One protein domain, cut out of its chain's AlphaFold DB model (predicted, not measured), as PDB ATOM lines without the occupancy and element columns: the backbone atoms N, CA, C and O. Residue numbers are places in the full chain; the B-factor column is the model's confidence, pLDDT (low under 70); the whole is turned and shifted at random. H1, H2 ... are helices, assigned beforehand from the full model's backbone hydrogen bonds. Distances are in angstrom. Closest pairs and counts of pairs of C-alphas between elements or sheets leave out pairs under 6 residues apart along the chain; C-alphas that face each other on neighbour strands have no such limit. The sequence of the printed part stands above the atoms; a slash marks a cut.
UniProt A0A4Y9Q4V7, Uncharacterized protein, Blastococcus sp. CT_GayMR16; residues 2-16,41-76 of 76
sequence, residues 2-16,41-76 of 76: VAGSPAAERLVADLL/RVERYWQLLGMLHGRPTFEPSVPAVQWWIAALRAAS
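This is residues 2 to 16 and 41 to 76 of the 76 residues of an uncharacterized protein of Blastococcus sp. CT_GayMR16 (UniProt A0A4Y9Q4V7). Two helices, H2 and H3, follow each other nearly end to end along one long axis, and a third helix, H1, is set crosswise near the far end of H3. The chain leaves the outer end of H2, folds back beside it through residues 53 to 61, and then enters H3, which continues the rod away from H2. The printed part has 51 residues with three named helices, in the order H1, H2, H3, and no named strand; the class is all helix. The whole is extended, with a radius of gyration of the C-alphas of 15.2 A and spans of 44 by 17 by 17 A.

From the first printed residue, Val 2, the backbone leads into H1, residues 6 to 15. H1 touches H3, residues 62 to 74, which meets it with residues 71 to 72 alone. Their closest C-alphas, those of Ala 8 and Ala 71, are 6.3 A apart. The lines of H1 and H3 stand about perpendicular, at 79 degrees, and their centres are 11.9 A apart. After the cut comes H2, residues 41 to 52, which is apart from H1 and touches no helix. H2 and H3 are close but not clearly touching, with 1 pair of C-alphas within 8 A, those of Glu 43 and Val 62, 7.3 A apart. These two helices run opposite ways at a shallow tilt of 18 degrees, with their centres 21.9 A apart. In H1, H2 and H3 every backbone O i to N i+4 pair is within hydrogen-bond range.

H1 runs from Pro 6, with its C-alpha at (-70.189, 38.838, 57.318), to Leu 15, and measures 14.3 A from first to last C-alpha. H2 runs from Arg 41, with its C-alpha at (-58.338, 36.289, 85.834), to Leu 52, and measures 16.4 A. H3, the longest helix with 13 residues, runs from Val 62 to Ala 74, where the C-alpha is at (-61.091, 40.817, 61.448), and measures 18.3 A.

The outline is a rod. The two C-alphas farthest apart are those of Gly 54 and Ser 76, at 45.1 A. Residues 17 to 40 are cut out and not printed, and C-alphas 16 and 41 are 28.4 A apart across this cut, which lies in the link from H1 to H2. The link from H2 to H3 has 9 residues and is short. The mean pLDDT of the printed part is 93.7, and one residue, Ser 76, is under 70; it is the chain's last residue.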
ATOM      1  N   VAL A   2     -69.445  33.842  64.579       92.50
ATOM      2  CA  VAL A   2     -67.971  33.900  64.453       92.50
ATOM      3  C   VAL A   2     -67.539  35.345  64.198       92.50
ATOM      4  O   VAL A   2     -68.191  36.041  63.421       92.50
ATOM      5  N   ALA A   3     -66.467  35.794  64.852       92.75
ATOM      6  CA  ALA A   3     -66.042  37.196  64.868       92.75
ATOM      7  C   ALA A   3     -65.655  37.768  63.488       92.75
ATOM      8  O   ALA A   3     -65.908  38.933  63.236       92.75
ATOM      9  N   GLY A   4     -65.116  36.955  62.573       91.50
ATOM     10  CA  GLY A   4     -64.805  37.367  61.193       91.50
ATOM     11  C   GLY A   4     -65.895  37.039  60.168       91.50
ATOM     12  O   GLY A   4     -65.612  36.899  58.984       91.50
ATOM     13  N   SER A   5     -67.129  36.781  60.607       95.31
ATOM     14  CA  SER A   5     -68.227  36.470  59.683       95.31
ATOM     15  C   SER A   5     -68.842  37.743  59.080       95.31
ATOM     16  O   SER A   5     -68.867  38.767  59.756       95.31
ATOM     17  N   PRO A   6     -69.482  37.684  57.894       94.19
ATOM     18  CA  PRO A   6     -70.189  38.838  57.318       94.19
ATOM     19  C   PRO A   6     -71.307  39.410  58.207       94.19
ATOM     20  O   PRO A   6     -71.738  40.548  58.045       94.19
ATOM     21  N   ALA A   7     -71.841  38.606  59.130       94.31
ATOM     22  CA  ALA A   7     -72.785  39.085  60.134       94.31
ATOM     23  C   ALA A   7     -72.091  39.913  61.227       94.31
ATOM     24  O   ALA A   7     -72.641  40.923  61.656       94.31
ATOM     25  N   ALA A   8     -70.886  39.514  61.641       93.75
ATOM     26  CA  ALA A   8     -70.082  40.264  62.597       93.75
ATOM     27  C   ALA A   8     -69.561  41.574  61.989       93.75
ATOM     28  O   ALA A   8     -69.640  42.601  62.649       93.75
ATOM     29  N   GLU A   9     -69.148  41.565  60.718       93.69
ATOM     30  CA  GLU A   9     -68.762  42.778  59.977       93.69
ATOM     31  C   GLU A   9     -69.848  43.853  60.001       93.69
ATOM     32  O   GLU A   9     -69.586  45.017  60.303       93.69
ATOM     33  N   ARG A  10     -71.097  43.455  59.731       93.88
ATOM     34  CA  ARG A  10     -72.243  44.372  59.772       93.88
ATOM     35  C   ARG A  10     -72.469  44.925  61.171       93.88
ATOM     36  O   ARG A  10     -72.583  46.131  61.317       93.88
ATOM     37  N   LEU A  11     -72.436  44.073  62.195       93.75
ATOM     38  CA  LEU A  11     -72.538  44.536  63.581       93.75
ATOM     39  C   LEU A  11     -71.420  45.517  63.948       93.75
ATOM     40  O   LEU A  11     -71.678  46.497  64.640       93.75
ATOM     41  N   VAL A  12     -70.189  45.269  63.489       93.38
ATOM     42  CA  VAL A  12     -69.060  46.179  63.703       93.38
ATOM     43  C   VAL A  12     -69.298  47.522  63.023       93.38
ATOM     44  O   VAL A  12     -69.043  48.556  63.637       93.38
ATOM     45  N   ALA A  13     -69.780  47.524  61.780       92.19
ATOM     46  CA  ALA A  13     -70.118  48.749  61.062       92.19
ATOM     47  C   ALA A  13     -71.241  49.528  61.766       92.19
ATOM     48  O   ALA A  13     -71.051  50.705  62.063       92.19
ATOM     49  N   ASP A  14     -72.343  48.858  62.114       93.19
ATOM     50  CA  ASP A  14     -73.517  49.469  62.748       93.19
ATOM     51  C   ASP A  14     -73.169  50.093  64.112       93.19
ATOM     52  O   ASP A  14     -73.566  51.213  64.421       93.19
ATOM     53  N   LEU A  15     -72.385  49.394  64.940       90.44
ATOM     54  CA  LEU A  15     -71.987  49.879  66.269       90.44
ATOM     55  C   LEU A  15     -70.929  50.990  66.228       90.44
ATOM     56  O   LEU A  15     -70.745  51.692  67.222       90.44
ATOM     57  N   LEU A  16     -70.202  51.130  65.117       91.19
ATOM     58  CA  LEU A  16     -69.211  52.192  64.926       91.19
ATOM     59  C   LEU A  16     -69.746  53.384  64.129       91.19
ATOM     60  O   LEU A  16     -68.986  54.334  63.923       91.19
ATOM     61  N   ARG A  41     -58.829  36.510  84.473       95.56
ATOM     62  CA  ARG A  41     -58.338  36.289  85.834       95.56
ATOM     63  C   ARG A  41     -58.825  37.384  86.772       95.56
ATOM     64  O   ARG A  41     -59.221  37.070  87.894       95.56
ATOM     65  N   VAL A  42     -58.812  38.639  86.320       96.19
ATOM     66  CA  VAL A  42     -59.336  39.775  87.094       96.19
ATOM     67  C   VAL A  42     -60.843  39.626  87.293       96.19
ATOM     68  O   VAL A  42     -61.322  39.758  88.417       96.19
ATOM     69  N   GLU A  43     -61.585  39.268  86.244       96.06
ATOM     70  CA  GLU A  43     -63.027  39.009  86.347       96.06
ATOM     71  C   GLU A  43     -63.338  37.898  87.362       96.06
ATOM     72  O   GLU A  43     -64.139  38.093  88.282       96.06
ATOM     73  N   ARG A  44     -62.642  36.759  87.265       95.62
ATOM     74  CA  ARG A  44     -62.819  35.640  88.199       95.62
ATOM     75  C   ARG A  44     -62.448  36.013  89.633       95.62
ATOM     76  O   ARG A  44     -63.118  35.574  90.565       95.62
ATOM     77  N   TYR A  45     -61.398  36.811  89.823       96.12
ATOM     78  CA  TYR A  45     -61.024  37.321  91.140       96.12
ATOM     79  C   TYR A  45     -62.177  38.113  91.773       96.12
ATOM     80  O   TYR A  45     -62.541  37.848  92.919       96.12
ATOM     81  N   TRP A  46     -62.807  39.016  91.018       95.62
ATOM     82  CA  TRP A  46     -63.935  39.803  91.520       95.62
ATOM     83  C   TRP A  46     -65.187  38.970  91.780       95.62
ATOM     84  O   TRP A  46     -65.864  39.203  92.782       95.62
ATOM     85  N   GLN A  47     -65.476  37.970  90.944       95.75
ATOM     86  CA  GLN A  47     -66.563  37.027  91.219       95.75
ATOM     87  C   GLN A  47     -66.332  36.275  92.535       95.75
ATOM     88  O   GLN A  47     -67.239  36.206  93.363       95.75
ATOM     89  N   LEU A  48     -65.117  35.767  92.768       96.06
ATOM     90  CA  LEU A  48     -64.774  35.063  94.010       96.06
ATOM     91  C   LEU A  48     -64.843  35.981  95.233       96.06
ATOM     92  O   LEU A  48     -65.372  35.581  96.270       96.06
ATOM     93  N   LEU A  49     -64.357  37.217  95.114       96.88
ATOM     94  CA  LEU A  49     -64.471  38.200  96.189       96.88
ATOM     95  C   LEU A  49     -65.941  38.519  96.502       96.88
ATOM     96  O   LEU A  49     -66.320  38.620  97.667       96.88
ATOM     97  N   GLY A  50     -66.785  38.629  95.473       96.69
ATOM     98  CA  GLY A  50     -68.230  38.795  95.624       96.69
ATOM     99  C   GLY A  50     -68.880  37.617  96.350       96.69
ATOM    100  O   GLY A  50     -69.618  37.836  97.311       96.69
ATOM    101  N   MET A  51     -68.553  36.384  95.951       96.50
ATOM    102  CA  MET A  51     -69.041  35.166  96.608       96.50
ATOM    103  C   MET A  51     -68.662  35.128  98.092       96.50
ATOM    104  O   MET A  51     -69.512  34.834  98.930       96.50
ATOM    105  N   LEU A  52     -67.413  35.473  98.428       97.19
ATOM    106  CA  LEU A  52     -66.949  35.525  99.818       97.19
ATOM    107  C   LEU A  52     -67.736  36.552 100.650       97.19
ATOM    108  O   LEU A  52     -67.959  36.347 101.840       97.19
ATOM    109  N   HIS A  53     -68.201  37.630 100.019       97.19
ATOM    110  CA  HIS A  53     -69.045  38.654 100.637       97.19
ATOM    111  C   HIS A  53     -70.556  38.370 100.531       97.19
ATOM    112  O   HIS A  53     -71.361  39.264 100.802       97.19
ATOM    113  N   GLY A  54     -70.965  37.168 100.112       96.81
ATOM    114  CA  GLY A  54     -72.378  36.801  99.972       96.81
ATOM    115  C   GLY A  54     -73.126  37.579  98.880       96.81
ATOM    116  O   GLY A  54     -74.353  37.677  98.921       96.81
ATOM    117  N   ARG A  55     -72.411  38.169  97.915       95.88
ATOM    118  CA  ARG A  55     -73.007  38.826  96.744       95.88
ATOM    119  C   ARG A  55     -73.309  37.790  95.653       95.88
ATOM    120  O   ARG A  55     -72.536  36.843  95.493       95.88
ATOM    121  N   PRO A  56     -74.391  37.968  94.873       92.25
ATOM    122  CA  PRO A  56     -74.661  37.111  93.725       92.25
ATOM    123  C   PRO A  56     -73.559  37.253  92.670       92.25
ATOM    124  O   PRO A  56     -72.990  38.332  92.484       92.25
ATOM    125  N   THR A  57     -73.274  36.164  91.960       89.62
ATOM    126  CA  THR A  57     -72.358  36.179  90.817       89.62
ATOM    127  C   THR A  57     -72.975  36.917  89.640       89.62
ATOM    128  O   THR A  57     -74.153  36.730  89.342       89.62
ATOM    129  N   PHE A  58     -72.166  37.709  88.944       90.38
ATOM    130  CA  PHE A  58     -72.536  38.307  87.665       90.38
ATOM    131  C   PHE A  58     -72.079  37.419  86.502       90.38
ATOM    132  O   PHE A  58     -71.092  36.690  86.628       90.38
ATOM    133  N   GLU A  59     -72.794  37.491  85.382       93.94
ATOM    134  CA  GLU A  59     -72.454  36.774  84.147       93.94
ATOM    135  C   GLU A  59     -71.074  37.216  83.620       93.94
ATOM    136  O   GLU A  59     -70.822  38.424  83.563       93.94
ATOM    137  N   PRO A  60     -70.180  36.289  83.220       94.50
ATOM    138  CA  PRO A  60     -68.890  36.641  82.632       94.50
ATOM    139  C   PRO A  60     -69.029  37.527  81.385       94.50
ATOM    140  O   PRO A  60     -69.644  37.160  80.385       94.50
ATOM    141  N   SER A  61     -68.397  38.692  81.430       94.94
ATOM    142  CA  SER A  61     -68.353  39.680  80.351       94.94
ATOM    143  C   SER A  61     -67.141  39.494  79.434       94.94
ATOM    144  O   SER A  61     -67.227  39.765  78.234       94.94
ATOM    145  N   VAL A  62     -66.022  38.981  79.965       97.19
ATOM    146  CA  VAL A  62     -64.755  38.837  79.227       97.19
ATOM    147  C   VAL A  62     -64.900  38.055  77.915       97.19
ATOM    148  O   VAL A  62     -64.373  38.532  76.910       97.19
ATOM    149  N   PRO A  63     -65.631  36.922  77.837       96.25
ATOM    150  CA  PRO A  63     -65.800  36.202  76.572       96.25
ATOM    151  C   PRO A  63     -66.476  37.040  75.478       96.25
ATOM    152  O   PRO A  63     -66.065  36.997  74.318       96.25
ATOM    153  N   ALA A  64     -67.483  37.841  75.842       95.75
ATOM    154  CA  ALA A  64     -68.175  38.716  74.900       95.75
ATOM    155  C   ALA A  64     -67.257  39.847  74.409       95.75
ATOM    156  O   ALA A  64     -67.224  40.150  73.216       95.75
ATOM    157  N   VAL A  65     -66.456  40.428  75.308       96.75
ATOM    158  CA  VAL A  65     -65.494  41.478  74.941       96.75
ATOM    159  C   VAL A  65     -64.354  40.915  74.087       96.75
ATOM    160  O   VAL A  65     -63.966  41.541  73.105       96.75
ATOM    161  N   GLN A  66     -63.856  39.711  74.380       97.25
ATOM    162  CA  GLN A  66     -62.855  39.037  73.545       97.25
ATOM    163  C   GLN A  66     -63.380  38.747  72.138       97.25
ATOM    164  O   GLN A  66     -62.660  38.951  71.158       97.25
ATOM    165  N   TRP A  67     -64.641  38.325  72.023       97.19
ATOM    166  CA  TRP A  67     -65.294  38.177  70.725       97.19
ATOM    167  C   TRP A  67     -65.349  39.508  69.968       97.19
ATOM    168  O   TRP A  67     -65.021  39.557  68.783       97.19
ATOM    169  N   TRP A  68     -65.700  40.596  70.656       97.00
ATOM    170  CA  TRP A  68     -65.768  41.929  70.063       97.00
ATOM    171  C   TRP A  68     -64.400  42.442  69.597       97.00
ATOM    172  O   TRP A  68     -64.275  42.940  68.481       97.00
ATOM    173  N   ILE A  69     -63.349  42.244  70.398       97.00
ATOM    174  CA  ILE A  69     -61.959  42.543  70.015       97.00
ATOM    175  C   ILE A  69     -61.572  41.768  68.752       97.00
ATOM    176  O   ILE A  69     -60.976  42.337  67.837       97.00
ATOM    177  N   ALA A  70     -61.909  40.478  68.683       97.31
ATOM    178  CA  ALA A  70     -61.633  39.665  67.503       97.31
ATOM    179  C   ALA A  70     -62.397  40.170  66.268       97.31
ATOM    180  O   ALA A  70     -61.829  40.190  65.178       97.31
ATOM    181  N   ALA A  71     -63.642  40.624  66.434       96.81
ATOM    182  CA  ALA A  71     -64.450  41.153  65.338       96.81
ATOM    183  C   ALA A  71     -63.877  42.476  64.814       96.81
ATOM    184  O   ALA A  71     -63.683  42.628  63.613       96.81
ATOM    185  N   LEU A  72     -63.490  43.386  65.713       95.31
ATOM    186  CA  LEU A  72     -62.817  44.642  65.359       95.31
ATOM    187  C   LEU A  72     -61.505  44.425  64.590       95.31
ATOM    188  O   LEU A  72     -61.144  45.262  63.770       95.31
ATOM    189  N   ARG A  73     -60.787  43.329  64.867       94.94
ATOM    190  CA  ARG A  73     -59.516  42.989  64.203       94.94
ATOM    191  C   ARG A  73     -59.687  42.248  62.876       94.94
ATOM    192  O   ARG A  73     -58.792  42.321  62.045       94.94
ATOM    193  N   ALA A  74     -60.784  41.515  62.698       91.75
ATOM    194  CA  ALA A  74     -61.091  40.817  61.448       91.75
ATOM    195  C   ALA A  74     -61.699  41.759  60.394       91.75
ATOM    196  O   ALA A  74     -61.458  41.582  59.199       91.75
ATOM    197  N   ALA A  75     -62.425  42.772  60.866       70.75
ATOM    198  CA  ALA A  75     -63.108  43.765  60.060       70.75
ATOM    199  C   ALA A  75     -62.140  44.701  59.339       70.75
ATOM    200  O   ALA A  75     -61.703  45.716  59.894       70.75
ATOM    201  N   SER A  76     -61.828  44.337  58.092       59.16
ATOM    202  CA  SER A  76     -61.014  45.116  57.146       59.16
ATOM    203  C   SER A  76     -61.783  46.317  56.603       59.16
ATOM    204  O   SER A  76     -63.015  46.201  56.409       59.16
TER     205      SER A  76